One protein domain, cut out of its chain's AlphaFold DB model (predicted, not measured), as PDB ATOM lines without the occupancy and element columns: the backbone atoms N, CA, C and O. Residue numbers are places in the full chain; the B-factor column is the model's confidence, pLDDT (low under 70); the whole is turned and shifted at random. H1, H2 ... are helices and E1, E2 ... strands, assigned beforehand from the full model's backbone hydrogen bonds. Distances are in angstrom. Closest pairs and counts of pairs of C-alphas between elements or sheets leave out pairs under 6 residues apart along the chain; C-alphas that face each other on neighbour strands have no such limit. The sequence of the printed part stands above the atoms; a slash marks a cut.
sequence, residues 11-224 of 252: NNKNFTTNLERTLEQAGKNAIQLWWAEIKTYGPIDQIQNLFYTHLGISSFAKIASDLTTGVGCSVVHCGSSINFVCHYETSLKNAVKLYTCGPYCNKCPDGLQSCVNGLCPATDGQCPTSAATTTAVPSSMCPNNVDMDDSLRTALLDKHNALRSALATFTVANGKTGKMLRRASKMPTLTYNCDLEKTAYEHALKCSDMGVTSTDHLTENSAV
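This is residues 11 to 224 of the 252 residues of the protein "SCP-like protein" of Oesophagostomum dentatum (UniProt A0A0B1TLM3). Little regular structure: a three-stranded sheet has H1, H2 and H3 on one face and H4 on the other, three layers, plus long loops. The 214 printed residues, of mixed class, run E1 H1 H2 E2 E3 H3 H4 H5; the sheet E1 - E3 - E2 is antiparallel. Compact, with radius of gyration of the C-alphas 17.5 A, it spans 49 by 45 by 34 A.

E1, residues 11 to 15, begins at C-alpha (18.726, -39.238, -14.963). H1 is 23 to 41, 27.3 A; H2 58 to 64; E2 68 to 77, 27.5 A; E3 82 to 90; H3 150 to 168; H4 194 to 204; H5 207 to 210, ending at (23.808, -30.602, -9.654).

Across the antiparallel neighbour strands E1 and E3, N 13 and O 84 are within hydrogen-bond range at 2.8 A; across the hairpin E2 and E3, N 74 and O 85 are within hydrogen-bond range at 2.8 A. H1 touches H3, closest C-alphas Glu 24 and Leu 152, 5.9 A. H5 only grazes the sheet. H1 has 13 of 15 O i to N i+4 pairs within range.

The printed part has no cut; the link E3 to H3 is long. Residues 123 to 139 and 208 to 224 have pLDDT under 70.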
ATOM      1  N   ASN A  11      17.336 -39.020 -14.583       88.56
ATOM      2  CA  ASN A  11      18.726 -39.238 -14.963       88.56
ATOM      3  C   ASN A  11      19.377 -37.905 -15.317       88.56
ATOM      4  O   ASN A  11      18.810 -37.133 -16.087       88.56
ATOM      5  N   ASN A  12      20.593 -37.672 -14.824       89.25
ATOM      6  CA  ASN A  12      21.378 -36.498 -15.173       89.25
ATOM      7  C   ASN A  12      22.801 -36.867 -15.620       89.25
ATOM      8  O   ASN A  12      23.328 -37.943 -15.323       89.25
ATOM      9  N   LYS A  13      23.405 -35.980 -16.409       88.38
ATOM     10  CA  LYS A  13      24.805 -36.044 -16.816       88.38
ATOM     11  C   LYS A  13      25.350 -34.632 -16.998       88.38
ATOM     12  O   LYS A  13      24.814 -33.853 -17.778       88.38
ATOM     13  N   ASN A  14      26.444 -34.340 -16.305       87.69
ATOM     14  CA  ASN A  14      27.220 -33.117 -16.470       87.69
ATOM     15  C   ASN A  14      28.497 -33.452 -17.251       87.69
ATOM     16  O   ASN A  14      29.290 -34.288 -16.812       87.69
ATOM     17  N   PHE A  15      28.678 -32.823 -18.409       85.12
ATOM     18  CA  PHE A  15      29.907 -32.901 -19.185       85.12
ATOM     19  C   PHE A  15      30.754 -31.656 -18.948       85.12
ATOM     20  O   PHE A  15      30.316 -30.551 -19.247       85.12
ATOM     21  N   THR A  16      31.998 -31.838 -18.511       85.62
ATOM     22  CA  THR A  16      32.981 -30.750 -18.326       85.62
ATOM     23  C   THR A  16      34.057 -30.724 -19.416       85.62
ATOM     24  O   THR A  16      34.905 -29.836 -19.452       85.62
ATOM     25  N   THR A  17      34.030 -31.699 -20.328       80.75
ATOM     26  CA  THR A  17      34.969 -31.845 -21.451       80.75
ATOM     27  C   THR A  17      34.225 -31.938 -22.783       80.75
ATOM     28  O   THR A  17      33.019 -32.197 -22.797       80.75
ATOM     29  N   ASN A  18      34.935 -31.726 -23.900       83.00
ATOM     30  CA  ASN A  18      34.425 -31.666 -25.284       83.00
ATOM     31  C   ASN A  18      33.119 -30.852 -25.421       83.00
ATOM     32  O   ASN A  18      32.122 -31.347 -25.943       83.00
ATOM     33  N   LEU A  19      33.121 -29.614 -24.916       85.88
ATOM     34  CA  LEU A  19      31.939 -28.741 -24.849       85.88
ATOM     35  C   LEU A  19      31.478 -28.193 -26.212       85.88
ATOM     36  O   LEU A  19      30.379 -27.671 -26.300       85.88
ATOM     37  N   GLU A  20      32.270 -28.371 -27.271       86.56
ATOM     38  CA  GLU A  20      31.919 -27.975 -28.647       86.56
ATOM     39  C   GLU A  20      30.925 -28.935 -29.331       86.56
ATOM     40  O   GLU A  20      30.512 -28.712 -30.469       86.56
ATOM     41  N   ARG A  21      30.564 -30.047 -28.674       87.31
ATOM     42  CA  ARG A  21      29.570 -30.997 -29.197       87.31
ATOM     43  C   ARG A  21      28.197 -30.335 -29.323       87.31
ATOM     44  O   ARG A  21      27.836 -29.487 -28.512       87.31
ATOM     45  N   THR A  22      27.385 -30.793 -30.274       91.06
ATOM     46  CA  THR A  22      25.997 -30.317 -30.365       91.06
ATOM     47  C   THR A  22      25.175 -30.793 -29.163       91.06
ATOM     48  O   THR A  22      25.469 -31.834 -28.566       91.06
ATOM     49  N   LEU A  23      24.100 -30.074 -28.825       89.56
ATOM     50  CA  LEU A  23      23.175 -30.481 -27.758       89.56
ATOM     51  C   LEU A  23      22.559 -31.864 -28.020       89.56
ATOM     52  O   LEU A  23      22.430 -32.680 -27.107       89.56
ATOM     53  N   GLU A  24      22.266 -32.171 -29.287       91.69
ATOM     54  CA  GLU A  24      21.800 -33.494 -29.704       91.69
ATOM     55  C   GLU A  24      22.839 -34.587 -29.427       91.69
ATOM     56  O   GLU A  24      22.505 -35.638 -28.873       91.69
ATOM     57  N   GLN A  25      24.109 -34.341 -29.766       90.50
ATOM     58  CA  GLN A  25      25.201 -35.269 -29.470       90.50
ATOM     59  C   GLN A  25      25.384 -35.446 -27.961       90.50
ATOM     60  O   GLN A  25      25.523 -36.576 -27.497       90.50
ATOM     61  N   ALA A  26      25.345 -34.357 -27.188       90.00
ATOM     62  CA  ALA A  26      25.445 -34.404 -25.733       90.00
ATOM     63  C   ALA A  26      24.350 -35.292 -25.123       90.00
ATOM     64  O   ALA A  26      24.659 -36.220 -24.370       90.00
ATOM     65  N   GLY A  27      23.090 -35.071 -25.508       92.94
ATOM     66  CA  GLY A  27      21.963 -35.863 -25.023       92.94
ATOM     67  C   GLY A  27      22.041 -37.331 -25.452       92.94
ATOM     68  O   GLY A  27      21.934 -38.229 -24.615       92.94
ATOM     69  N   LYS A  28      22.325 -37.614 -26.733       93.06
ATOM     70  CA  LYS A  28      22.493 -38.998 -27.225       93.06
ATOM     71  C   LYS A  28      23.628 -39.737 -26.515       93.06
ATOM     72  O   LYS A  28      23.471 -40.923 -26.204       93.06
ATOM     73  N   ASN A  29      24.737 -39.054 -26.239       90.44
ATOM     74  CA  ASN A  29      25.881 -39.623 -25.532       90.44
ATOM     75  C   ASN A  29      25.549 -39.905 -24.066       90.44
ATOM     76  O   ASN A  29      25.854 -40.992 -23.580       90.44
ATOM     77  N   ALA A  30      24.870 -38.990 -23.376       93.62
ATOM     78  CA  ALA A  30      24.442 -39.215 -21.999       93.62
ATOM     79  C   ALA A  30      23.482 -40.409 -21.877       93.62
ATOM     80  O   ALA A  30      23.727 -41.301 -21.068       93.62
ATOM     81  N   ILE A  31      22.472 -40.506 -22.753       95.31
ATOM     82  CA  ILE A  31      21.562 -41.666 -22.799       95.31
ATOM     83  C   ILE A  31      22.349 -42.961 -23.036       95.31
ATOM     84  O   ILE A  31      22.068 -43.997 -22.431       95.31
ATOM     85  N   GLN A  32      23.362 -42.921 -23.905       95.38
ATOM     86  CA  GLN A  32      24.209 -44.077 -24.177       95.38
ATOM     87  C   GLN A  32      25.072 -44.482 -22.970       95.38
ATOM     88  O   GLN A  32      25.276 -45.682 -22.767       95.38
ATOM     89  N   LEU A  33      25.559 -43.520 -22.182       90.00
ATOM     90  CA  LEU A  33      26.300 -43.767 -20.941       90.00
ATOM     91  C   LEU A  33      25.398 -44.392 -19.873       90.00
ATOM     92  O   LEU A  33      25.768 -45.416 -19.305       90.00
ATOM     93  N   TRP A  34      24.194 -43.851 -19.673       95.62
ATOM     94  CA  TRP A  34      23.184 -44.434 -18.783       95.62
ATOM     95  C   TRP A  34      22.840 -45.866 -19.186       95.62
ATOM     96  O   TRP A  34      22.801 -46.769 -18.357       95.62
ATOM     97  N   TRP A  35      22.660 -46.114 -20.486       95.94
ATOM     98  CA  TRP A  35      22.416 -47.463 -20.985       95.94
ATOM     99  C   TRP A  35      23.601 -48.407 -20.757       95.94
ATOM    100  O   TRP A  35      23.408 -49.600 -20.541       95.94
ATOM    101  N   ALA A  36      24.833 -47.894 -20.801       94.12
ATOM    102  CA  ALA A  36      26.042 -48.691 -20.621       94.12
ATOM    103  C   ALA A  36      26.232 -49.204 -19.182       94.12
ATOM    104  O   ALA A  36      27.035 -50.119 -18.984       94.12
ATOM    105  N   GLU A  37      25.472 -48.708 -18.199       93.38
ATOM    106  CA  GLU A  37      25.496 -49.220 -16.825       93.38
ATOM    107  C   GLU A  37      25.294 -50.738 -16.766       93.38
ATOM    108  O   GLU A  37      26.011 -51.414 -16.034       93.38
ATOM    109  N   ILE A  38      24.412 -51.317 -17.594       93.69
ATOM    110  CA  ILE A  38      24.201 -52.775 -17.608       93.69
ATOM    111  C   ILE A  38      25.463 -53.552 -17.990       93.69
ATOM    112  O   ILE A  38      25.680 -54.660 -17.505       93.69
ATOM    113  N   LYS A  39      26.321 -52.982 -18.843       91.44
ATOM    114  CA  LYS A  39      27.596 -53.593 -19.236       91.44
ATOM    115  C   LYS A  39      28.637 -53.477 -18.121       91.44
ATOM    116  O   LYS A  39      29.486 -54.361 -17.995       91.44
ATOM    117  N   THR A  40      28.587 -52.389 -17.358       89.06
ATOM    118  CA  THR A  40      29.549 -52.073 -16.296       89.06
ATOM    119  C   THR A  40      29.223 -52.796 -14.994       89.06
ATOM    120  O   THR A  40      30.116 -53.413 -14.418       89.06
ATOM    121  N   TYR A  41      27.962 -52.748 -14.565       90.12
ATOM    122  CA  TYR A  41      27.511 -53.192 -13.243       90.12
ATOM    123  C   TYR A  41      26.589 -54.417 -13.274       90.12
ATOM    124  O   TYR A  41      26.325 -55.013 -12.233       90.12
ATOM    125  N   GLY A  42      26.112 -54.826 -14.453       89.50
ATOM    126  CA  GLY A  42      25.428 -56.109 -14.606       89.50
ATOM    127  C   GLY A  42      26.354 -57.310 -14.338       89.50
ATOM    128  O   GLY A  42      27.564 -57.156 -14.155       89.50
ATOM    129  N   PRO A  43      25.828 -58.543 -14.404       93.81
ATOM    130  CA  PRO A  43      24.517 -58.912 -14.935       93.81
ATOM    131  C   PRO A  43      23.358 -58.692 -13.957       93.81
ATOM    132  O   PRO A  43      23.557 -58.573 -12.755       93.81
ATOM    133  N   ILE A  44      22.132 -58.735 -14.478       93.62
ATOM    134  CA  ILE A  44      20.911 -58.861 -13.672       93.62
ATOM    135  C   ILE A  44      20.360 -60.287 -13.750       93.62
ATOM    136  O   ILE A  44      20.500 -60.961 -14.782       93.62
ATOM    137  N   ASP A  45      19.708 -60.739 -12.676       93.12
ATOM    138  CA  ASP A  45      18.991 -62.014 -12.673       93.12
ATOM    139  C   ASP A  45      17.905 -62.017 -13.757       93.12
ATOM    140  O   ASP A  45      17.153 -61.061 -13.919       93.12
ATOM    141  N   GLN A  46      17.827 -63.102 -14.521       92.31
ATOM    142  CA  GLN A  46      16.913 -63.229 -15.657       92.31
ATOM    143  C   GLN A  46      15.694 -64.102 -15.346       92.31
ATOM    144  O   GLN A  46      14.808 -64.246 -16.199       92.31
ATOM    145  N   ILE A  47      15.636 -64.701 -14.155       91.56
ATOM    146  CA  ILE A  47      14.515 -65.538 -13.728       91.56
ATOM    147  C   ILE A  47      13.414 -64.649 -13.153       91.56
ATOM    148  O   ILE A  47      12.313 -64.598 -13.704       91.56
ATOM    149  N   GLN A  48      13.724 -63.917 -12.087       93.31
ATOM    150  CA  GLN A  48      12.820 -62.977 -11.439       93.31
ATOM    151  C   GLN A  48      12.812 -61.620 -12.155       93.31
ATOM    152  O   GLN A  48      11.763 -60.974 -12.211       93.31
ATOM    153  N   ASN A  49      13.949 -61.231 -12.753       95.88
ATOM    154  CA  ASN A  49      14.144 -59.950 -13.445       95.88
ATOM    155  C   ASN A  49      13.771 -58.746 -12.565       95.88
ATOM    156  O   ASN A  49      13.082 -57.834 -13.015       95.88
ATOM    157  N   LEU A  50      14.167 -58.783 -11.289       96.19
ATOM    158  CA  LEU A  50      13.924 -57.710 -10.326       96.19
ATOM    159  C   LEU A  50      15.015 -56.644 -10.426       96.19
ATOM    160  O   LEU A  50      16.202 -56.959 -10.512       96.19
ATOM    161  N   PHE A  51      14.601 -55.383 -10.385       93.75
ATOM    162  CA  PHE A  51      15.492 -54.246 -10.242       93.75
ATOM    163  C   PHE A  51      15.790 -54.004  -8.762       93.75
ATOM    164  O   PHE A  51      14.875 -53.926  -7.945       93.75
ATOM    165  N   TYR A  52      17.067 -53.827  -8.430       91.56
ATOM    166  CA  TYR A  52      17.488 -53.364  -7.116       91.56
ATOM    167  C   TYR A  52      18.374 -52.127  -7.245       91.56
ATOM    168  O   TYR A  52      19.293 -52.098  -8.062       91.56
ATOM    169  N   THR A  53      18.133 -51.125  -6.402       87.19
ATOM    170  CA  THR A  53      18.831 -49.828  -6.467       87.19
ATOM    171  C   THR A  53      20.326 -49.933  -6.160       87.19
ATOM    172  O   THR A  53      21.119 -49.158  -6.683       87.19
ATOM    173  N   HIS A  54      20.740 -50.933  -5.374       85.69
ATOM    174  CA  HIS A  54      22.145 -51.167  -5.027       85.69
ATOM    175  C   HIS A  54      22.989 -51.751  -6.175       85.69
ATOM    176  O   HIS A  54      24.201 -51.873  -6.031       85.69
ATOM    177  N   LEU A  55      22.376 -52.120  -7.306       87.00
ATOM    178  CA  LEU A  55      23.090 -52.693  -8.453       87.00
ATOM    179  C   LEU A  55      23.854 -51.648  -9.277       87.00
ATOM    180  O   LEU A  55      24.583 -52.027 -10.183       87.00
ATOM    181  N   GLY A  56      23.669 -50.348  -9.023       88.19
ATOM    182  CA  GLY A  56      24.336 -49.290  -9.795       88.19
ATOM    183  C   GLY A  56      23.857 -49.172 -11.248       88.19
ATOM    184  O   GLY A  56      24.547 -48.584 -12.070       88.19
ATOM    185  N   ILE A  57      22.689 -49.737 -11.574       91.06
ATOM    186  CA  ILE A  57      22.076 -49.708 -12.916       91.06
ATOM    187  C   ILE A  57      20.809 -48.846 -12.967       91.06
ATOM    188  O   ILE A  57      19.910 -49.108 -13.766       91.06
ATOM    189  N   SER A  58      20.659 -47.894 -12.047       91.19
ATOM    190  CA  SER A  58      19.416 -47.133 -11.887       91.19
ATOM    191  C   SER A  58      19.055 -46.333 -13.139       91.19
ATOM    192  O   SER A  58      17.873 -46.259 -13.485       91.19
ATOM    193  N   SER A  59      20.038 -45.780 -13.854       94.00
ATOM    194  CA  SER A  59      19.777 -45.022 -15.075       94.00
ATOM    195  C   SER A  59      19.415 -45.933 -16.238       94.00
ATOM    196  O   SER A  59      18.440 -45.653 -16.941       94.00
ATOM    197  N   PHE A  60      20.097 -47.072 -16.384       96.19
ATOM    198  CA  PHE A  60      19.678 -48.136 -17.299       96.19
ATOM    199  C   PHE A  60      18.252 -48.611 -16.988       96.19
ATOM    200  O   PHE A  60      17.437 -48.748 -17.898       96.19
ATOM    201  N   ALA A  61      17.930 -48.834 -15.712       96.31
ATOM    202  CA  ALA A  61      16.661 -49.404 -15.284       96.31
ATOM    203  C   ALA A  61      15.464 -48.507 -15.637       96.31
ATOM    204  O   ALA A  61      14.455 -49.010 -16.138       96.31
ATOM    205  N   LYS A  62      15.595 -47.184 -15.472       95.62
ATOM    206  CA  LYS A  62      14.564 -46.207 -15.870       95.62
ATOM    207  C   LYS A  62      14.255 -46.277 -17.370       95.62
ATOM    208  O   LYS A  62      13.085 -46.275 -17.748       95.62
ATOM    209  N   ILE A  63      15.282 -46.433 -18.214       98.00
ATOM    210  CA  ILE A  63      15.125 -46.579 -19.672       98.00
ATOM    211  C   ILE A  63      14.583 -47.968 -20.036       98.00
ATOM    212  O   ILE A  63      13.765 -48.089 -20.942       98.00
ATOM    213  N   ALA A  64      15.036 -49.022 -19.358       97.94
ATOM    214  CA  ALA A  64      14.744 -50.415 -19.693       97.94
ATOM    215  C   ALA A  64      13.397 -50.929 -19.161       97.94
ATOM    216  O   ALA A  64      12.983 -52.024 -19.541       97.94
ATOM    217  N   SER A  65      12.734 -50.204 -18.258       97.44
ATOM    218  CA  SER A  65      11.555 -50.724 -17.568       97.44
ATOM    219  C   SER A  65      10.278 -50.685 -18.406       97.44
ATOM    220  O   SER A  65       9.976 -49.675 -19.042       97.44
ATOM    221  N   ASP A  66       9.474 -51.754 -18.338       97.06
ATOM    222  CA  ASP A  66       8.122 -51.768 -18.923       97.06
ATOM    223  C   ASP A  66       7.078 -51.003 -18.085       97.06
ATOM    224  O   ASP A  66       5.917 -50.926 -18.483       97.06
ATOM    225  N   LEU A  67       7.499 -50.417 -16.958       96.06
ATOM    226  CA  LEU A  67       6.715 -49.515 -16.108       96.06
ATOM    227  C   LEU A  67       6.985 -48.031 -16.388       96.06
ATOM    228  O   LEU A  67       6.327 -47.184 -15.788       96.06
ATOM    229  N   THR A  68       7.950 -47.724 -17.259       96.06
ATOM    230  CA  THR A  68       8.214 -46.368 -17.750       96.06
ATOM    231  C   THR A  68       7.441 -46.144 -19.043       96.06
ATOM    232  O   THR A  68       7.595 -46.931 -19.984       96.06
ATOM    233  N   THR A  69       6.633 -45.085 -19.091       94.44
ATOM    234  CA  THR A  69       5.713 -44.775 -20.203       94.44
ATOM    235  C   THR A  69       5.994 -43.436 -20.874       94.44
ATOM    236  O   THR A  69       5.709 -43.288 -22.059       94.44
ATOM    237  N   GLY A  70       6.613 -42.495 -20.161       91.62
ATOM    238  CA  GLY A  70       6.892 -41.153 -20.664       91.62
ATOM    239  C   GLY A  70       8.296 -40.675 -20.314       91.62
ATOM    240  O   GLY A  70       8.908 -41.138 -19.346       91.62
ATOM    241  N   VAL A  71       8.810 -39.744 -21.112       96.50
ATOM    242  CA  VAL A  71      10.091 -39.072 -20.873       96.50
ATOM    243  C   VAL A  71      10.014 -37.606 -21.297       96.50
ATOM    244  O   VAL A  71       9.377 -37.274 -22.293       96.50
ATOM    245  N   GLY A  72      10.683 -36.730 -20.557       95.25
ATOM    246  CA  GLY A  72      10.954 -35.355 -20.971       95.25
ATOM    247  C   GLY A  72      12.372 -34.982 -20.566       95.25
ATOM    248  O   GLY A  72      12.813 -35.331 -19.471       95.25
ATOM    249  N   CYS A  73      13.113 -34.338 -21.465       96.62
ATOM    250  CA  CYS A  73      14.542 -34.097 -21.288       96.62
ATOM    251  C   CYS A  73      14.913 -32.665 -21.642       96.62
ATOM    252  O   CYS A  73      14.308 -32.072 -22.526       96.62
ATOM    253  N   SER A  74      15.976 -32.154 -21.032       94.25
ATOM    254  CA  SER A  74      16.531 -30.845 -21.346       94.25
ATOM    255  C   SER A  74      18.056 -30.878 -21.365       94.25
ATOM    256  O   SER A  74      18.682 -31.660 -20.640       94.25
ATOM    257  N   VAL A  75      18.652 -30.048 -22.225       92.31
ATOM    258  CA  VAL A  75      20.102 -29.919 -22.380       92.31
ATOM    259  C   VAL A  75      20.474 -28.443 -22.319       92.31
ATOM    260  O   VAL A  75      20.086 -27.689 -23.199       92.31
ATOM    261  N   VAL A  76      21.255 -28.046 -21.317       89.62
ATOM    262  CA  VAL A  76      21.618 -26.644 -21.069       89.62
ATOM    263  C   VAL A  76      23.134 -26.470 -21.125       89.62
ATOM    264  O   VAL A  76      23.885 -27.225 -20.500       89.62
ATOM    265  N   HIS A  77      23.596 -25.439 -21.839       89.81
ATOM    266  CA  HIS A  77      24.979 -24.963 -21.753       89.81
ATOM    267  C   HIS A  77      25.165 -24.058 -20.529       89.81
ATOM    268  O   HIS A  77      24.536 -23.012 -20.408       89.81
ATOM    269  N   CYS A  78      26.105 -24.425 -19.662       86.94
ATOM    270  CA  CYS A  78      26.448 -23.724 -18.423       86.94
ATOM    271  C   CYS A  78      27.796 -22.980 -18.516       86.94
ATOM    272  O   CYS A  78      28.483 -22.783 -17.515       86.94
ATOM    273  N   GLY A  79      28.235 -22.618 -19.725       85.81
ATOM    274  CA  GLY A  79      29.551 -22.017 -19.974       85.81
ATOM    275  C   GLY A  79      30.688 -23.041 -19.926       85.81
ATOM    276  O   GLY A  79      31.211 -23.418 -20.969       85.81
ATOM    277  N   SER A  80      31.056 -23.525 -18.734       86.12
ATOM    278  CA  SER A  80      32.128 -24.525 -18.546       86.12
ATOM    279  C   SER A  80      31.631 -25.971 -18.475       86.12
ATOM    280  O   SER A  80      32.414 -26.886 -18.213       86.12
ATOM    281  N   SER A  81      30.332 -26.192 -18.659       86.88
ATOM    282  CA  SER A  81      29.752 -27.527 -18.729       86.88
ATOM    283  C   SER A  81      28.521 -27.583 -19.626       86.88
ATOM    284  O   SER A  81      27.917 -26.559 -19.946       86.88
ATOM    285  N   ILE A  82      28.149 -28.799 -20.024       88.81
ATOM    286  CA  ILE A  82      26.845 -29.109 -20.612       88.81
ATOM    287  C   ILE A  82      26.115 -30.026 -19.649       88.81
ATOM    288  O   ILE A  82      26.608 -31.109 -19.324       88.81
ATOM    289  N   ASN A  83      24.927 -29.611 -19.243       89.88
ATOM    290  CA  ASN A  83      24.080 -30.374 -18.352       89.88
ATOM    291  C   ASN A  83      22.915 -30.975 -19.115       89.88
ATOM    292  O   ASN A  83      22.146 -30.267 -19.754       89.88
ATOM    293  N   PHE A  84      22.790 -32.292 -19.016       93.12
ATOM    294  CA  PHE A  84      21.707 -33.051 -19.603       93.12
ATOM    295  C   PHE A  84      20.892 -33.730 -18.512       93.12
ATOM    296  O   PHE A  84      21.457 -34.440 -17.680       93.12
ATOM    297  N   VAL A  85      19.578 -33.533 -18.530       93.19
ATOM    298  CA  VAL A  85      18.648 -34.120 -17.561       93.19
ATOM    299  C   VAL A  85      17.465 -34.725 -18.307       93.19
ATOM    300  O   VAL A  85      16.934 -34.108 -19.225       93.19
ATOM    301  N   CYS A  86      17.039 -35.920 -17.908       96.38
ATOM    302  CA  CYS A  86      15.773 -36.520 -18.313       96.38
ATOM    303  C   CYS A  86      14.970 -36.917 -17.078       96.38
ATOM    304  O   CYS A  86      15.489 -37.597 -16.191       96.38
ATOM    305  N   HIS A  87      13.691 -36.564 -17.066       94.69
ATOM    306  CA  HIS A  87      12.707 -37.089 -16.128       94.69
ATOM    307  C   HIS A  87      11.845 -38.147 -16.806       94.69
ATOM    308  O   HIS A  87      11.560 -38.065 -18.004       94.69
ATOM    309  N   TYR A  88      11.424 -39.137 -16.028       94.19
ATOM    310  CA  TYR A  88      10.654 -40.277 -16.504       94.19
ATOM    311  C   TYR A  88       9.314 -40.373 -15.779       94.19
ATOM    312  O   TYR A  88       9.249 -40.309 -14.553       94.19
ATOM    313  N   GLU A  89       8.247 -40.617 -16.534       92.75
ATOM    314  CA  GLU A  89       6.989 -41.092 -15.969       92.75
ATOM    315  C   GLU A  89       7.111 -42.600 -15.765       92.75
ATOM    316  O   GLU A  89       7.119 -43.377 -16.725       92.75
ATOM    317  N   THR A  90       7.293 -43.016 -14.512       93.00
ATOM    318  CA  THR A  90       7.535 -44.418 -14.179       93.00
ATOM    319  C   THR A  90       6.997 -44.787 -12.805       93.00
ATOM    320  O   THR A  90       6.998 -43.988 -11.870       93.00
ATOM    321  N   SER A  91       6.558 -46.039 -12.679       92.06
ATOM    322  CA  SER A  91       6.201 -46.655 -11.395       92.06
ATOM    323  C   SER A  91       7.242 -47.670 -10.906       92.06
ATOM    324  O   SER A  91       7.002 -48.375  -9.921       92.06
ATOM    325  N   LEU A  92       8.401 -47.754 -11.574       91.69
ATOM    326  CA  LEU A  92       9.509 -48.618 -11.172       91.69
ATOM    327  C   LEU A  92      10.014 -48.240  -9.771       91.69
ATOM    328  O   LEU A  92      10.271 -47.078  -9.477       91.69
ATOM    329  N   LYS A  93      10.198 -49.244  -8.910       91.19
ATOM    330  CA  LYS A  93      10.752 -49.092  -7.556       91.19
ATOM    331  C   LYS A  93      11.744 -50.212  -7.258       91.19
ATOM    332  O   LYS A  93      11.818 -51.204  -7.986       91.19
ATOM    333  N   ASN A  94      12.494 -50.073  -6.167       91.38
ATOM    334  CA  ASN A  94      13.357 -51.142  -5.669       91.38
ATOM    335  C   ASN A  94      12.570 -52.450  -5.457       91.38
ATOM    336  O   ASN A  94      11.441 -52.426  -4.968       91.38
ATOM    337  N   ALA A  95      13.191 -53.578  -5.795       93.69
ATOM    338  CA  ALA A  95      12.621 -54.924  -5.740       93.69
ATOM    339  C   ALA A  95      11.364 -55.134  -6.610       93.69
ATOM    340  O   ALA A  95      10.644 -56.117  -6.433       93.69
ATOM    341  N   VAL A  96      11.103 -54.250  -7.580       94.56
ATOM    342  CA  VAL A  96      10.054 -54.435  -8.590       94.56
ATOM    343  C   VAL A  96      10.655 -55.064  -9.841       94.56
ATOM    344  O   VAL A  96      11.820 -54.854 -10.177       94.56
ATOM    345  N   LYS A  97       9.856 -55.869 -10.545       96.75
ATOM    346  CA  LYS A  97      10.251 -56.443 -11.832       96.75
ATOM    347  C   LYS A  97      10.594 -55.329 -12.817       96.75
ATOM    348  O   LYS A  97       9.772 -54.451 -13.050       96.75
ATOM    349  N   LEU A  98      11.784 -55.401 -13.406       97.06
ATOM    350  CA  LEU A  98      12.276 -54.402 -14.345       97.06
ATOM    351  C   LEU A  98      11.407 -54.377 -15.604       97.06
ATOM    352  O   LEU A  98      10.896 -53.331 -15.984       97.06
ATOM    353  N   TYR A  99      11.219 -55.543 -16.223       97.69
ATOM    354  CA  TYR A  99      10.279 -55.734 -17.322       97.69
ATOM    355  C   TYR A  99       9.750 -57.171 -17.377       97.69
ATOM    356  O   TYR A  99      10.324 -58.117 -16.825       97.69
ATOM    357  N   THR A 100       8.649 -57.368 -18.089       96.88
ATOM    358  CA  THR A 100       8.024 -58.680 -18.245       96.88
ATOM    359  C   THR A 100       8.728 -59.487 -19.329       96.88
ATOM    360  O   THR A 100       8.508 -59.274 -20.523       96.88
ATOM    361  N   CYS A 101       9.539 -60.461 -18.920       96.69
ATOM    362  CA  CYS A 101      10.213 -61.372 -19.843       96.69
ATOM    363  C   CYS A 101       9.219 -62.245 -20.635       96.69
ATOM    364  O   CYS A 101       8.279 -62.798 -20.062       96.69
ATOM    365  N   GLY A 102       9.464 -62.435 -21.930       94.75
ATOM    366  CA  GLY A 102       8.678 -63.320 -22.796       94.75
ATOM    367  C   GLY A 102       8.935 -63.063 -24.284       94.75
ATOM    368  O   GLY A 102       9.712 -62.166 -24.608       94.75
ATOM    369  N   PRO A 103       8.324 -63.841 -25.196       94.56
ATOM    370  CA  PRO A 103       8.311 -63.513 -26.621       94.56
ATOM    371  C   PRO A 103       7.890 -62.058 -26.829       94.56
ATOM    372  O   PRO A 103       6.912 -61.620 -26.228       94.56
ATOM    373  N   TYR A 104       8.642 -61.304 -27.632       91.25
ATOM    374  CA  TYR A 104       8.374 -59.880 -27.809       91.25
ATOM    375  C   TYR A 104       6.958 -59.662 -28.344       91.25
ATOM    376  O   TYR A 104       6.447 -60.464 -29.126       91.25
ATOM    377  N   CYS A 105       6.325 -58.592 -27.876       92.88
ATOM    378  CA  CYS A 105       4.977 -58.181 -28.252       92.88
ATOM    379  C   CYS A 105       3.828 -59.163 -27.992       92.88
ATOM    380  O   CYS A 105       2.677 -58.834 -28.267       92.88
ATOM    381  N   ASN A 106       4.069 -60.333 -27.397       93.31
ATOM    382  CA  ASN A 106       2.992 -61.287 -27.120       93.31
ATOM    383  C   ASN A 106       2.034 -60.833 -26.003       93.31
ATOM    384  O   ASN A 106       1.022 -61.488 -25.769       93.31
ATOM    385  N   LYS A 107       2.366 -59.742 -25.303       94.06
ATOM    386  CA  LYS A 107       1.528 -59.091 -24.291       94.06
ATOM    387  C   LYS A 107       1.238 -57.619 -24.617       94.06
ATOM    388  O   LYS A 107       0.797 -56.894 -23.728       94.06
ATOM    389  N   CYS A 108       1.500 -57.169 -25.846       93.31
ATOM    390  CA  CYS A 108       0.994 -55.874 -26.305       93.31
ATOM    391  C   CYS A 108      -0.530 -55.931 -26.510       93.31
ATOM    392  O   CYS A 108      -1.055 -57.017 -26.781       93.31
ATOM    393  N   PRO A 109      -1.237 -54.786 -26.436       88.19
ATOM    394  CA  PRO A 109      -2.592 -54.672 -26.982       88.19
ATOM    395  C   PRO A 109      -2.587 -55.162 -28.435       88.19
ATOM    396  O   PRO A 109      -1.671 -54.818 -29.163       88.19
ATOM    397  N   ASP A 110      -3.505 -56.032 -28.853       87.69
ATOM    398  CA  ASP A 110      -3.539 -56.631 -30.208       87.69
ATOM    399  C   ASP A 110      -2.281 -57.425 -30.639       87.69
ATOM    400  O   ASP A 110      -2.094 -57.775 -31.811       87.69
ATOM    401  N   GLY A 111      -1.413 -57.768 -29.682       89.50
ATOM    402  CA  GLY A 111      -0.249 -58.623 -29.892       89.50
ATOM    403  C   GLY A 111       0.727 -58.087 -30.943       89.50
ATOM    404  O   GLY A 111       1.196 -56.955 -30.873       89.50
ATOM    405  N   LEU A 112       1.070 -58.928 -31.924       88.62
ATOM    406  CA  LEU A 112       2.026 -58.579 -32.981       88.62
ATOM    407  C   LEU A 112       1.494 -57.544 -33.984       88.62
ATOM    408  O   LEU A 112       2.308 -56.941 -34.674       88.62
ATOM    409  N   GLN A 113       0.177 -57.342 -34.093       88.75
ATOM    410  CA  GLN A 113      -0.390 -56.444 -35.110       88.75
ATOM    411  C   GLN A 113      -0.130 -54.969 -34.799       88.75
ATOM    412  O   GLN A 113       0.126 -54.183 -35.704       88.75
ATOM    413  N   SER A 114      -0.159 -54.600 -33.522       85.12
ATOM    414  CA  SER A 114       0.108 -53.230 -33.069       85.12
ATOM    415  C   SER A 114       1.591 -52.981 -32.755       85.12
ATOM    416  O   SER A 114       2.006 -51.861 -32.462       85.12
ATOM    417  N   CYS A 115       2.394 -54.043 -32.783       88.94
ATOM    418  CA  CYS A 115       3.789 -54.028 -32.393       88.94
ATOM    419  C   CYS A 115       4.661 -53.400 -33.478       88.94
ATOM    420  O   CYS A 115       4.787 -53.938 -34.578       88.94
ATOM    421  N   VAL A 116       5.359 -52.321 -33.134       90.19
ATOM    422  CA  VAL A 116       6.327 -51.677 -34.027       90.19
ATOM    423  C   VAL A 116       7.713 -51.825 -33.420       90.19
ATOM    424  O   VAL A 116       7.963 -51.401 -32.297       90.19
ATOM    425  N   ASN A 117       8.630 -52.468 -34.149       90.31
ATOM    426  CA  ASN A 117      10.017 -52.684 -33.716       90.31
ATOM    427  C   ASN A 117      10.151 -53.321 -32.314       90.31
ATOM    428  O   ASN A 117      11.069 -53.008 -31.559       90.31
ATOM    429  N   GLY A 118       9.241 -54.223 -31.938       91.00
ATOM    430  CA  GLY A 118       9.267 -54.876 -30.624       91.00
ATOM    431  C   GLY A 118       8.694 -54.035 -29.476       91.00
ATOM    432  O   GLY A 118       8.771 -54.473 -28.328       91.00
ATOM    433  N   LEU A 119       8.125 -52.864 -29.770       94.38
ATOM    434  CA  LEU A 119       7.461 -51.996 -28.805       94.38
ATOM    435  C   LEU A 119       5.942 -52.049 -28.983       94.38
ATOM    436  O   LEU A 119       5.435 -52.087 -30.104       94.38
ATOM    437  N   CYS A 120       5.220 -52.032 -27.867       94.62
ATOM    438  CA  CYS A 120       3.776 -51.846 -27.858       94.62
ATOM    439  C   CYS A 120       3.431 -50.387 -28.165       94.62
ATOM    440  O   CYS A 120       4.222 -49.499 -27.814       94.62
ATOM    441  N   PRO A 121       2.246 -50.121 -28.737       91.12
ATOM    442  CA  PRO A 121       1.731 -48.765 -28.845       91.12
ATOM    443  C   PRO A 121       1.772 -48.059 -27.492       91.12
ATOM    444  O   PRO A 121       1.602 -48.693 -26.445       91.12
ATOM    445  N   ALA A 122       1.990 -46.747 -27.523       82.19
ATOM    446  CA  ALA A 122       1.734 -45.928 -26.353       82.19
ATOM    447  C   ALA A 122       0.266 -46.119 -25.940       82.19
ATOM    448  O   ALA A 122      -0.620 -46.170 -26.791       82.19
ATOM    449  N   THR A 123       0.003 -46.272 -24.645       66.12
ATOM    450  CA  THR A 123      -1.372 -46.255 -24.139       66.12
ATOM    451  C   THR A 123      -1.950 -44.867 -24.404       66.12
ATOM    452  O   THR A 123      -1.376 -43.891 -23.921       66.12
ATOM    453  N   ASP A 124      -3.026 -44.782 -25.194       46.28
ATOM    454  CA  ASP A 124      -3.696 -43.524 -25.549       46.28
ATOM    455  C   ASP A 124      -3.908 -42.648 -24.303       46.28
ATOM    456  O   ASP A 124      -4.534 -43.081 -23.332       46.28
ATOM    457  N   GLY A 125      -3.357 -41.426 -24.315       51.31
ATOM    458  CA  GLY A 125      -3.408 -40.546 -23.142       51.31
ATOM    459  C   GLY A 125      -2.751 -39.165 -23.237       51.31
ATOM    460  O   GLY A 125      -3.244 -38.254 -22.584       51.31
ATOM    461  N   GLN A 126      -1.723 -38.937 -24.064       38.31
ATOM    462  CA  GLN A 126      -1.190 -37.581 -24.286       38.31
ATOM    463  C   GLN A 126      -0.469 -37.430 -25.633       38.31
ATOM    464  O   GLN A 126       0.693 -37.795 -25.784       38.31
ATOM    465  N   CYS A 127      -1.163 -36.821 -26.592       35.56
ATOM    466  CA  CYS A 127      -0.706 -35.603 -27.266       35.56
ATOM    467  C   CYS A 127      -1.939 -34.908 -27.884       35.56
ATOM    468  O   CYS A 127      -2.828 -35.609 -28.377       35.56
ATOM    469  N   PRO A 128      -2.054 -33.568 -27.845       39.84
ATOM    470  CA  PRO A 128      -3.181 -32.869 -28.449       39.84
ATOM    471  C   PRO A 128      -3.159 -33.009 -29.976       39.84
ATOM    472  O   PRO A 128      -2.137 -32.818 -30.632       39.84
ATOM    473  N   THR A 129      -4.319 -33.314 -30.550       30.38
ATOM    474  CA  THR A 129      -4.597 -33.192 -31.980       30.38
ATOM    475  C   THR A 129      -4.554 -31.713 -32.378       30.38
ATOM    476  O   THR A 129      -5.416 -30.926 -31.990       30.38
ATOM    477  N   SER A 130      -3.536 -31.318 -33.146       40.19
ATOM    478  CA  SER A 130      -3.368 -29.945 -33.632       40.19
ATOM    479  C   SER A 130      -4.457 -29.532 -34.626       40.19
ATOM    480  O   SER A 130      -4.598 -30.126 -35.695       40.19
ATOM    481  N   ALA A 131      -5.150 -28.436 -34.311       34.06
ATOM    482  CA  ALA A 131      -5.773 -27.548 -35.288       34.06
ATOM    483  C   ALA A 131      -4.801 -26.391 -35.603       34.06
ATOM    484  O   ALA A 131      -4.147 -25.857 -34.711       34.06
ATOM    485  N   ALA A 132      -4.668 -26.047 -36.885       41.25
ATOM    486  CA  ALA A 132      -3.667 -25.125 -37.428       41.25
ATOM    487  C   ALA A 132      -3.881 -23.639 -37.052       41.25
ATOM    488  O   ALA A 132      -5.032 -23.233 -36.892       41.25
ATOM    489  N   THR A 133      -2.806 -22.814 -37.042       29.84
ATOM    490  CA  THR A 133      -2.584 -21.615 -37.919       29.84
ATOM    491  C   THR A 133      -1.344 -20.750 -37.516       29.84
ATOM    492  O   THR A 133      -1.174 -20.401 -36.355       29.84
ATOM    493  N   THR A 134      -0.535 -20.379 -38.534       34.03
ATOM    494  CA  THR A 134       0.466 -19.272 -38.737       34.03
ATOM    495  C   THR A 134       1.818 -19.126 -37.991       34.03
ATOM    496  O   THR A 134       1.886 -18.787 -36.819       34.03
ATOM    497  N   THR A 135       2.887 -19.217 -38.808       43.81
ATOM    498  CA  THR A 135       4.148 -18.424 -38.921       43.81
ATOM    499  C   THR A 135       4.899 -17.901 -37.683       43.81
ATOM    500  O   THR A 135       4.931 -16.706 -37.409       43.81
ATOM    501  N   ALA A 136       5.659 -18.803 -37.077       45.31
ATOM    502  CA  ALA A 136       7.078 -18.743 -36.679       45.31
ATOM    503  C   ALA A 136       7.486 -20.226 -36.572       45.31
ATOM    504  O   ALA A 136       6.575 -21.003 -36.325       45.31
ATOM    505  N   VAL A 137       8.728 -20.675 -36.819       54.94
ATOM    506  CA  VAL A 137       9.057 -22.127 -36.740       54.94
ATOM    507  C   VAL A 137       8.655 -22.635 -35.347       54.94
ATOM    508  O   VAL A 137       9.358 -22.311 -34.388       54.94
ATOM    509  N   PRO A 138       7.510 -23.324 -35.179       50.47
ATOM    510  CA  PRO A 138       6.951 -23.498 -33.857       50.47
ATOM    511  C   PRO A 138       7.419 -24.847 -33.343       50.47
ATOM    512  O   PRO A 138       7.311 -25.850 -34.049       50.47
ATOM    513  N   SER A 139       7.891 -24.884 -32.099       64.94
ATOM    514  CA  SER A 139       7.830 -26.131 -31.352       64.94
ATOM    515  C   SER A 139       6.359 -26.532 -31.253       64.94
ATOM    516  O   SER A 139       5.586 -25.954 -30.493       64.94
ATOM    517  N   SER A 140       5.953 -27.473 -32.093       82.81
ATOM    518  CA  SER A 140       4.617 -28.054 -32.113       82.81
ATOM    519  C   SER A 140       4.449 -29.082 -30.998       82.81
ATOM    520  O   SER A 140       3.342 -29.252 -30.493       82.81
ATOM    521  N   MET A 141       5.547 -29.733 -30.589       88.00
ATOM    522  CA  MET A 141       5.526 -30.744 -29.535       88.00
ATOM    523  C   MET A 141       5.314 -30.121 -28.154       88.00
ATOM    524  O   MET A 141       4.450 -30.588 -27.418       88.00
ATOM    525  N   CYS A 142       6.062 -29.065 -27.812       90.81
ATOM    526  CA  CYS A 142       5.947 -28.368 -26.529       90.81
ATOM    527  C   CYS A 142       5.945 -26.840 -26.720       90.81
ATOM    528  O   CYS A 142       6.930 -26.179 -26.391       90.81
ATOM    529  N   PRO A 143       4.826 -26.248 -27.181       89.38
ATOM    530  CA  PRO A 143       4.763 -24.824 -27.540       89.38
ATOM    531  C   PRO A 143       5.088 -23.849 -26.401       89.38
ATOM    532  O   PRO A 143       5.478 -22.713 -26.651       89.38
ATOM    533  N   ASN A 144       4.901 -24.282 -25.151       88.88
ATOM    534  CA  ASN A 144       5.088 -23.454 -23.957       88.88
ATOM    535  C   ASN A 144       6.466 -23.626 -23.300       88.88
ATOM    536  O   ASN A 144       6.759 -22.935 -22.324       88.88
ATOM    537  N   ASN A 145       7.290 -24.550 -23.796       87.19
ATOM    538  CA  ASN A 145       8.617 -24.793 -23.255       87.19
ATOM    539  C   ASN A 145       9.670 -24.059 -24.085       87.19
ATOM    540  O   ASN A 145       9.542 -23.902 -25.298       87.19
ATOM    541  N   VAL A 146      10.722 -23.609 -23.410       81.50
ATOM    542  CA  VAL A 146      11.835 -22.872 -24.015       81.50
ATOM    543  C   VAL A 146      13.049 -23.788 -24.197       81.50
ATOM    544  O   VAL A 146      13.097 -24.870 -23.616       81.50
ATOM    545  N   ASP A 147      14.034 -23.344 -24.985       79.62
ATOM    546  CA  ASP A 147      15.375 -23.950 -25.147       79.62
ATOM    547  C   ASP A 147      15.451 -25.238 -25.993       79.62
ATOM    548  O   ASP A 147      16.361 -25.398 -26.803       79.62
ATOM    549  N   MET A 148      14.464 -26.127 -25.882       87.50
ATOM    550  CA  MET A 148      14.383 -27.351 -26.687       87.50
ATOM    551  C   MET A 148      13.571 -27.125 -27.974       87.50
ATOM    552  O   MET A 148      12.467 -26.574 -27.937       87.50
ATOM    553  N   ASP A 149      14.078 -27.602 -29.114       90.75
ATOM    554  CA  ASP A 149      13.325 -27.684 -30.373       90.75
ATOM    555  C   ASP A 149      12.778 -29.102 -30.631       90.75
ATOM    556  O   ASP A 149      13.172 -30.081 -29.993       90.75
ATOM    557  N   ASP A 150      11.830 -29.226 -31.562       90.56
ATOM    558  CA  ASP A 150      11.160 -30.504 -31.848       90.56
ATOM    559  C   ASP A 150      12.101 -31.552 -32.462       90.56
ATOM    560  O   ASP A 150      11.904 -32.753 -32.256       90.56
ATOM    561  N   SER A 151      13.147 -31.117 -33.173       91.69
ATOM    562  CA  SER A 151      14.156 -32.019 -33.736       91.69
ATOM    563  C   SER A 151      14.936 -32.696 -32.613       91.69
ATOM    564  O   SER A 151      15.095 -33.918 -32.605       91.69
ATOM    565  N   LEU A 152      15.358 -31.921 -31.615       93.00
ATOM    566  CA  LEU A 152      16.067 -32.418 -30.448       93.00
ATOM    567  C   LEU A 152      15.167 -33.313 -29.589       93.00
ATOM    568  O   LEU A 152      15.585 -34.410 -29.220       93.00
ATOM    569  N   ARG A 153      13.910 -32.919 -29.333       95.31
ATOM    570  CA  ARG A 153      12.933 -33.771 -28.622       95.31
ATOM    571  C   ARG A 153      12.773 -35.133 -29.290       95.31
ATOM    572  O   ARG A 153      12.892 -36.163 -28.623       95.31
ATOM    573  N   THR A 154      12.570 -35.129 -30.607       93.88
ATOM    574  CA  THR A 154      12.432 -36.342 -31.423       93.88
ATOM    575  C   THR A 154      13.692 -37.195 -31.337       93.88
ATOM    576  O   THR A 154      13.621 -38.375 -31.002       93.88
ATOM    577  N   ALA A 155      14.869 -36.595 -31.521       94.62
ATOM    578  CA  ALA A 155      16.142 -37.307 -31.485       94.62
ATOM    579  C   ALA A 155      16.412 -37.997 -30.133       94.62
ATOM    580  O   ALA A 155      16.966 -39.104 -30.099       94.62
ATOM    581  N   LEU A 156      16.030 -37.367 -29.017       96.12
ATOM    582  CA  LEU A 156      16.165 -37.951 -27.682       96.12
ATOM    583  C   LEU A 156      15.126 -39.046 -27.428       96.12
ATOM    584  O   LEU A 156      15.483 -40.098 -26.887       96.12
ATOM    585  N   LEU A 157      13.869 -38.837 -27.828       95.75
ATOM    586  CA  LEU A 157      12.813 -39.845 -27.711       95.75
ATOM    587  C   LEU A 157      13.157 -41.103 -28.513       95.75
ATOM    588  O   LEU A 157      13.118 -42.217 -27.984       95.75
ATOM    589  N   ASP A 158      13.575 -40.920 -29.764       95.25
ATOM    590  CA  ASP A 158      13.974 -41.994 -30.668       95.25
ATOM    591  C   ASP A 158      15.159 -42.772 -30.111       95.25
ATOM    592  O   ASP A 158      15.175 -44.002 -30.164       95.25
ATOM    593  N   LYS A 159      16.138 -42.088 -29.505       97.12
ATOM    594  CA  LYS A 159      17.271 -42.761 -28.863       97.12
ATOM    595  C   LYS A 159      16.814 -43.666 -27.715       97.12
ATOM    596  O   LYS A 159      17.302 -44.794 -27.622       97.12
ATOM    597  N   HIS A 160      15.886 -43.217 -26.868       98.19
ATOM    598  CA  HIS A 160      15.326 -44.052 -25.801       98.19
ATOM    599  C   HIS A 160      14.562 -45.255 -26.369       98.19
ATOM    600  O   HIS A 160      14.814 -46.397 -25.974       98.19
ATOM    601  N   ASN A 161      13.662 -45.017 -27.327       97.56
ATOM    602  CA  ASN A 161      12.840 -46.067 -27.927       97.56
ATOM    603  C   ASN A 161      13.676 -47.077 -28.732       97.56
ATOM    604  O   ASN A 161      13.406 -48.276 -28.665       97.56
ATOM    605  N   ALA A 162      14.757 -46.654 -29.390       97.06
ATOM    606  CA  ALA A 162      15.693 -47.556 -30.060       97.06
ATOM    607  C   ALA A 162      16.382 -48.520 -29.077       97.06
ATOM    608  O   ALA A 162      16.503 -49.714 -29.358       97.06
ATOM    609  N   LEU A 163      16.798 -48.040 -27.900       98.12
ATOM    610  CA  LEU A 163      17.401 -48.889 -26.863       98.12
ATOM    611  C   LEU A 163      16.384 -49.873 -26.265       98.12
ATOM    612  O   LEU A 163      16.691 -51.053 -26.069       98.12
ATOM    613  N   ARG A 164      15.149 -49.417 -26.040       98.25
ATOM    614  CA  ARG A 164      14.037 -50.266 -25.582       98.25
ATOM    615  C   ARG A 164      13.681 -51.341 -26.606       98.25
ATOM    616  O   ARG A 164      13.493 -52.497 -26.234       98.25
ATOM    617  N   SER A 165      13.660 -50.983 -27.889       96.88
ATOM    618  CA  SER A 165      13.459 -51.907 -29.008       96.88
ATOM    619  C   SER A 165      14.564 -52.966 -29.055       96.88
ATOM    620  O   SER A 165      14.278 -54.165 -29.121       96.88
ATOM    621  N   ALA A 166      15.828 -52.554 -28.917       95.88
ATOM    622  CA  ALA A 166      16.969 -53.464 -28.866       95.88
ATOM    623  C   ALA A 166      16.840 -54.489 -27.719       95.88
ATOM    624  O   ALA A 166      17.051 -55.693 -27.917       95.88
ATOM    625  N   LEU A 167      16.435 -54.034 -26.527       96.88
ATOM    626  CA  LEU A 167      16.166 -54.906 -25.380       96.88
ATOM    627  C   LEU A 167      15.007 -55.871 -25.658       96.88
ATOM    628  O   LEU A 167      15.139 -57.083 -25.457       96.88
ATOM    629  N   ALA A 168      13.886 -55.355 -26.163       96.31
ATOM    630  CA  ALA A 168      12.702 -56.152 -26.459       96.31
ATOM    631  C   ALA A 168      12.986 -57.264 -27.483       96.31
ATOM    632  O   ALA A 168      12.448 -58.363 -27.366       96.31
ATOM    633  N   THR A 169      13.896 -57.016 -28.427       92.06
ATOM    634  CA  THR A 169      14.225 -57.907 -29.550       92.06
ATOM    635  C   THR A 169      15.463 -58.792 -29.335       92.06
ATOM    636  O   THR A 169      15.888 -59.462 -30.272       92.06
ATOM    637  N   PHE A 170      15.982 -58.904 -28.101       92.19
ATOM    638  CA  PHE A 170      17.097 -59.803 -27.721       92.19
ATOM    639  C   PHE A 170      18.491 -59.391 -28.231       92.19
ATOM    640  O   PHE A 170      19.324 -60.245 -28.532       92.19
ATOM    641  N   THR A 171      18.781 -58.092 -28.324       87.94
ATOM    642  CA  THR A 171      20.076 -57.609 -28.855       87.94
ATOM    643  C   THR A 171      20.987 -56.958 -27.810       87.94
ATOM    644  O   THR A 171      22.062 -56.465 -28.142       87.94
ATOM    645  N   VAL A 172      20.600 -56.988 -26.529       94.31
ATOM    646  CA  VAL A 172      21.323 -56.320 -25.434       94.31
ATOM    647  C   VAL A 172      22.022 -57.344 -24.547       94.31
ATOM    648  O   VAL A 172      21.387 -58.260 -24.026       94.31
ATOM    649  N   ALA A 173      23.329 -57.178 -24.349       94.69
ATOM    650  CA  ALA A 173      24.129 -58.045 -23.489       94.69
ATOM    651  C   ALA A 173      23.773 -57.870 -22.002       94.69
ATOM    652  O   ALA A 173      23.557 -56.756 -21.527       94.69
ATOM    653  N   ASN A 174      23.770 -58.972 -21.256       94.12
ATOM    654  CA  ASN A 174      23.594 -58.973 -19.809       94.12
ATOM    655  C   ASN A 174      24.964 -58.897 -19.118       94.12
ATOM    656  O   ASN A 174      25.586 -59.930 -18.841       94.12
ATOM    657  N   GLY A 175      25.471 -57.686 -18.890       91.69
ATOM    658  CA  GLY A 175      26.827 -57.491 -18.373       91.69
ATOM    659  C   GLY A 175      27.901 -58.082 -19.289       91.69
ATOM    660  O   GLY A 175      27.729 -58.216 -20.502       91.69
ATOM    661  N   LYS A 176      29.024 -58.490 -18.695       91.69
ATOM    662  CA  LYS A 176      30.145 -59.147 -19.397       91.69
ATOM    663  C   LYS A 176      30.002 -60.675 -19.466       91.69
ATOM    664  O   LYS A 176      30.992 -61.383 -19.596       91.69
ATOM    665  N   THR A 177      28.778 -61.201 -19.372       89.56
ATOM    666  CA  THR A 177      28.529 -62.654 -19.277       89.56
ATOM    667  C   THR A 177      28.580 -63.397 -20.614       89.56
ATOM    668  O   THR A 177      28.515 -64.623 -20.633       89.56
ATOM    669  N   GLY A 178      28.603 -62.675 -21.740       88.25
ATOM    670  CA  GLY A 178      28.424 -63.255 -23.077       88.25
ATOM    671  C   GLY A 178      26.986 -63.704 -23.382       88.25
ATOM    672  O   GLY A 178      26.711 -64.156 -24.493       88.25
ATOM    673  N   LYS A 179      26.055 -63.562 -22.427       92.81
ATOM    674  CA  LYS A 179      24.622 -63.834 -22.602       92.81
ATOM    675  C   LYS A 179      23.865 -62.539 -22.884       92.81
ATOM    676  O   LYS A 179      24.281 -61.465 -22.452       92.81
ATOM    677  N   MET A 180      22.731 -62.649 -23.571       94.56
ATOM    678  CA  MET A 180      21.813 -61.528 -23.784       94.56
ATOM    679  C   MET A 180      20.757 -61.467 -22.678       94.56
ATOM    680  O   MET A 180      20.403 -62.489 -22.082       94.56
ATOM    681  N   LEU A 181      20.239 -60.268 -22.432       96.06
ATOM    682  CA  LEU A 181      19.019 -60.057 -21.666       96.06
ATOM    683  C   LEU A 181      17.833 -60.721 -22.374       96.06
ATOM    684  O   LEU A 181      17.746 -60.740 -23.602       96.06
ATOM    685  N   ARG A 182      16.895 -61.269 -21.603       96.75
ATOM    686  CA  ARG A 182      15.658 -61.865 -22.108       96.75
ATOM    687  C   ARG A 182      14.798 -60.791 -22.761       96.75
ATOM    688  O   ARG A 182      14.734 -59.666 -22.284       96.75
ATOM    689  N   ARG A 183      14.077 -61.188 -23.808       96.31
ATOM    690  CA  ARG A 183      13.108 -60.345 -24.521       96.31
ATOM    691  C   ARG A 183      12.017 -59.823 -23.592       96.31
ATOM    692  O   ARG A 183      11.596 -60.534 -22.676       96.31
ATOM    693  N   ALA A 184      11.533 -58.622 -23.877       97.06
ATOM    694  CA  ALA A 184      10.410 -58.012 -23.184       97.06
ATOM    695  C   ALA A 184       9.110 -58.252 -23.962       97.06
ATOM    696  O   ALA A 184       8.995 -57.910 -25.133       97.06
ATOM    697  N   SER A 185       8.123 -58.834 -23.291       96.38
ATOM    698  CA  SER A 185       6.839 -59.232 -23.889       96.38
ATOM    699  C   SER A 185       5.866 -58.087 -24.154       96.38
ATOM    700  O   SER A 185       4.965 -58.231 -24.979       96.38
ATOM    701  N   LYS A 186       6.031 -56.973 -23.436       96.00
ATOM    702  CA  LYS A 186       5.130 -55.820 -23.476       96.00
ATOM    703  C   LYS A 186       5.855 -54.493 -23.240       96.00
ATOM    704  O   LYS A 186       5.436 -53.708 -22.402       96.00
ATOM    705  N   MET A 187       6.996 -54.284 -23.895       97.69
ATOM    706  CA  MET A 187       7.757 -53.042 -23.737       97.69
ATOM    707  C   MET A 187       6.980 -51.876 -24.363       97.69
ATOM    708  O   MET A 187       6.815 -51.900 -25.580       97.69
ATOM    709  N   PRO A 188       6.497 -50.870 -23.613       96.12
ATOM    710  CA  PRO A 188       5.769 -49.767 -24.223       96.12
ATOM    711  C   PRO A 188       6.718 -48.828 -24.972       96.12
ATOM    712  O   PRO A 188       7.859 -48.601 -24.545       96.12
ATOM    713  N   THR A 189       6.229 -48.267 -26.076       95.44
ATOM    714  CA  THR A 189       6.835 -47.092 -26.710       95.44
ATOM    715  C   THR A 189       6.700 -45.910 -25.756       95.44
ATOM    716  O   THR A 189       5.601 -45.645 -25.274       95.44
ATOM    717  N   LEU A 190       7.803 -45.223 -25.458       95.38
ATOM    718  CA  LEU A 190       7.754 -43.999 -24.663       95.38
ATOM    719  C   LEU A 190       7.148 -42.861 -25.479       95.38
ATOM    720  O   LEU A 190       7.447 -42.735 -26.670       95.38
ATOM    721  N   THR A 191       6.378 -42.007 -24.812       92.75
ATOM    722  CA  THR A 191       5.911 -40.720 -25.337       92.75
ATOM    723  C   THR A 191       6.729 -39.565 -24.764       92.75
ATOM    724  O   THR A 191       7.331 -39.674 -23.691       92.75
ATOM    725  N   TYR A 192       6.772 -38.452 -25.499       93.19
ATOM    726  CA  TYR A 192       7.395 -37.228 -25.008       93.19
ATOM    727  C   TYR A 192       6.416 -36.461 -24.117       93.19
ATOM    728  O   TYR A 192       5.261 -36.275 -24.499       93.19
ATOM    729  N   ASN A 193       6.868 -35.994 -22.955       90.81
ATOM    730  CA  ASN A 193       6.036 -35.260 -22.005       90.81
ATOM    731  C   ASN A 193       6.648 -33.881 -21.698       90.81
ATOM    732  O   ASN A 193       7.750 -33.777 -21.157       90.81
ATOM    733  N   CYS A 194       5.907 -32.819 -22.025       93.56
ATOM    734  CA  CYS A 194       6.365 -31.437 -21.870       93.56
ATOM    735  C   CYS A 194       6.487 -30.987 -20.405       93.56
ATOM    736  O   CYS A 194       7.346 -30.161 -20.105       93.56
ATOM    737  N   ASP A 195       5.695 -31.536 -19.482       89.50
ATOM    738  CA  ASP A 195       5.806 -31.213 -18.052       89.50
ATOM    739  C   ASP A 195       7.071 -31.844 -17.444       89.50
ATOM    740  O   ASP A 195       7.769 -31.229 -16.629       89.50
ATOM    741  N   LEU A 196       7.423 -33.053 -17.899       89.56
ATOM    742  CA  LEU A 196       8.702 -33.682 -17.565       89.56
ATOM    743  C   LEU A 196       9.885 -32.901 -18.155       89.56
ATOM    744  O   LEU A 196      10.873 -32.694 -17.460       89.56
ATOM    745  N   GLU A 197       9.782 -32.414 -19.399       93.94
ATOM    746  CA  GLU A 197      10.810 -31.548 -20.001       93.94
ATOM    747  C   GLU A 197      10.984 -30.259 -19.198       93.94
ATOM    748  O   GLU A 197      12.112 -29.876 -18.897       93.94
ATOM    749  N   LYS A 198       9.882 -29.610 -18.812       90.31
ATOM    750  CA  LYS A 198       9.923 -28.367 -18.039       90.31
ATOM    751  C   LYS A 198      10.661 -28.557 -16.716       90.31
ATOM    752  O   LYS A 198      11.559 -27.787 -16.391       90.31
ATOM    753  N   THR A 199      10.317 -29.606 -15.974       88.25
ATOM    754  CA  THR A 199      10.989 -29.913 -14.702       88.25
ATOM    755  C   THR A 199      12.447 -30.340 -14.907       88.25
ATOM    756  O   THR A 199      13.301 -29.991 -14.092       88.25
ATOM    757  N   ALA A 200      12.770 -31.030 -16.007       88.44
ATOM    758  CA  ALA A 200      14.149 -31.363 -16.366       88.44
ATOM    759  C   ALA A 200      14.971 -30.111 -16.723       88.44
ATOM    760  O   ALA A 200      16.134 -30.016 -16.338       88.44
ATOM    761  N   TYR A 201      14.372 -29.133 -17.408       91.56
ATOM    762  CA  TYR A 201      14.997 -27.845 -17.729       91.56
ATOM    763  C   TYR A 201      15.301 -27.031 -16.470       91.56
ATOM    764  O   TYR A 201      16.434 -26.592 -16.275       91.56
ATOM    765  N   GLU A 202      14.323 -26.905 -15.568       89.38
ATOM    766  CA  GLU A 202      14.510 -26.252 -14.267       89.38
ATOM    767  C   GLU A 202      15.657 -26.890 -13.467       89.38
ATOM    768  O   GLU A 202      16.390 -26.192 -12.763       89.38
ATOM    769  N   HIS A 203      15.852 -28.208 -13.595       85.94
ATOM    770  CA  HIS A 203      16.984 -28.883 -12.974       85.94
ATOM    771  C   HIS A 203      18.306 -28.628 -13.706       85.94
ATOM    772  O   HIS A 203      19.296 -28.265 -13.070       85.94
ATOM    773  N   ALA A 204      18.318 -28.737 -15.036       88.19
ATOM    774  CA  ALA A 204      19.505 -28.529 -15.863       88.19
ATOM    775  C   ALA A 204      20.142 -27.140 -15.651       88.19
ATOM    776  O   ALA A 204      21.373 -27.031 -15.601       88.19
ATOM    777  N   LEU A 205      19.311 -26.112 -15.425       89.38
ATOM    778  CA  LEU A 205      19.720 -24.735 -15.111       89.38
ATOM    779  C   LEU A 205      20.529 -24.587 -13.812       89.38
ATOM    780  O   LEU A 205      21.216 -23.582 -13.644       89.38
ATOM    781  N   LYS A 206      20.496 -25.564 -12.898       83.69
ATOM    782  CA  LYS A 206      21.286 -25.509 -11.655       83.69
ATOM    783  C   LYS A 206      22.795 -25.644 -11.890       83.69
ATOM    784  O   LYS A 206      23.576 -25.389 -10.980       83.69
ATOM    785  N   CYS A 207      23.227 -26.018 -13.096       81.81
ATOM    786  CA  CYS A 207      24.639 -25.986 -13.478       81.81
ATOM    787  C   CYS A 207      25.563 -26.722 -12.485       81.81
ATOM    788  O   CYS A 207      25.422 -27.934 -12.289       81.81
ATOM    789  N   SER A 208      26.514 -26.005 -11.883       67.06
ATOM    790  CA  SER A 208      27.531 -26.526 -10.962       67.06
ATOM    791  C   SER A 208      26.969 -27.091  -9.652       67.06
ATOM    792  O   SER A 208      27.675 -27.833  -8.972       67.06
ATOM    793  N   ASP A 209      25.703 -26.816  -9.333       64.06
ATOM    794  CA  ASP A 209      25.054 -27.275  -8.102       64.06
ATOM    795  C   ASP A 209      24.436 -28.682  -8.227       64.06
ATOM    796  O   ASP A 209      23.919 -29.219  -7.249       64.06
ATOM    797  N   MET A 210      24.485 -29.315  -9.409       57.62
ATOM    798  CA  MET A 210      23.808 -30.602  -9.654       57.62
ATOM    799  C   MET A 210      24.503 -31.853  -9.096       57.62
ATOM    800  O   MET A 210      23.917 -32.933  -9.138       57.62
ATOM    801  N   GLY A 211      25.714 -31.745  -8.543       52.47
ATOM    802  CA  GLY A 211      26.482 -32.914  -8.100       52.47
ATOM    803  C   GLY A 211      26.890 -33.837  -9.263       52.47
ATOM    804  O   GLY A 211      26.236 -33.932 -10.299       52.47
ATOM    805  N   VAL A 212      28.034 -34.509  -9.141       43.84
ATOM    806  CA  VAL A 212      28.556 -35.372 -10.214       43.84
ATOM    807  C   VAL A 212      28.020 -36.792 -10.040       43.84
ATOM    808  O   VAL A 212      28.412 -37.491  -9.108       43.84
ATOM    809  N   THR A 213      27.177 -37.258 -10.961       48.25
ATOM    810  CA  THR A 213      26.799 -38.674 -11.079       48.25
ATOM    811  C   THR A 213      27.622 -39.329 -12.204       48.25
ATOM    812  O   THR A 213      27.414 -39.117 -13.397       48.25
ATOM    813  N   SER A 214      28.597 -40.153 -11.803       44.53
ATOM    814  CA  SER A 214      29.506 -40.981 -12.628       44.53
ATOM    815  C   SER A 214      30.644 -40.277 -13.401       44.53
ATOM    816  O   SER A 214      30.459 -39.325 -14.163       44.53
ATOM    817  N   THR A 215      31.856 -40.817 -13.223       36.47
ATOM    818  CA  THR A 215      33.124 -40.387 -13.836       36.47
ATOM    819  C   THR A 215      33.186 -40.657 -15.346       36.47
ATOM    820  O   THR A 215      32.852 -41.751 -15.801       36.47
ATOM    821  N   ASP A 216      33.671 -39.670 -16.107       40.94
ATOM    822  CA  ASP A 216      33.812 -39.621 -17.577       40.94
ATOM    823  C   ASP A 216      34.891 -40.563 -18.153       40.94
ATOM    824  O   ASP A 216      35.886 -40.134 -18.739       40.94
ATOM    825  N   HIS A 217      34.703 -41.879 -18.038       30.80
ATOM    826  CA  HIS A 217      35.623 -42.844 -18.651       30.80
ATOM    827  C   HIS A 217      34.912 -43.883 -19.512       30.80
ATOM    828  O   HIS A 217      34.904 -45.068 -19.193       30.80
ATOM    829  N   LEU A 218      34.375 -43.449 -20.655       36.31
ATOM    830  CA  LEU A 218      34.174 -44.329 -21.805       36.31
ATOM    831  C   LEU A 218      34.572 -43.588 -23.082       36.31
ATOM    832  O   LEU A 218      33.991 -42.563 -23.429       36.31
ATOM    833  N   THR A 219      35.571 -44.126 -23.782       28.67
ATOM    834  CA  THR A 219      35.887 -43.734 -25.154       28.67
ATOM    835  C   THR A 219      34.673 -44.022 -26.025       28.67
ATOM    836  O   THR A 219      34.217 -45.163 -26.138       28.67
ATOM    837  N   GLU A 220      34.146 -42.949 -26.590       31.86
ATOM    838  CA  GLU A 220      33.088 -42.892 -27.578       31.86
ATOM    839  C   GLU A 220      33.344 -43.909 -28.702       31.86
ATOM    840  O   GLU A 220      34.185 -43.697 -29.566       31.86
ATOM    841  N   ASN A 221      32.598 -45.017 -28.728       31.92
ATOM    842  CA  ASN A 221      32.378 -45.742 -29.980       31.92
ATOM    843  C   ASN A 221      31.149 -45.112 -30.646       31.92
ATOM    844  O   ASN A 221      30.115 -45.753 -30.843       31.92
ATOM    845  N   SER A 222      31.250 -43.809 -30.923       33.84
ATOM    846  CA  SER A 222      30.474 -43.193 -31.985       33.84
ATOM    847  C   SER A 222      30.924 -43.923 -33.233       33.84
ATOM    848  O   SER A 222      32.043 -43.749 -33.714       33.84
ATOM    849  N   ALA A 223      30.081 -44.822 -33.732       26.44
ATOM    850  CA  ALA A 223      30.131 -45.083 -35.149       26.44
ATOM    851  C   ALA A 223      29.792 -43.738 -35.794       26.44
ATOM    852  O   ALA A 223      28.622 -43.392 -35.954       26.44
ATOM    853  N   VAL A 224      30.832 -42.970 -36.114       25.59
ATOM    854  CA  VAL A 224      30.777 -41.975 -37.167       25.59
ATOM    855  C   VAL A 224      30.389 -42.780 -38.398       25.59
ATOM    856  O   VAL A 224      31.231 -43.331 -39.104       25.59
TER     857      VAL A 224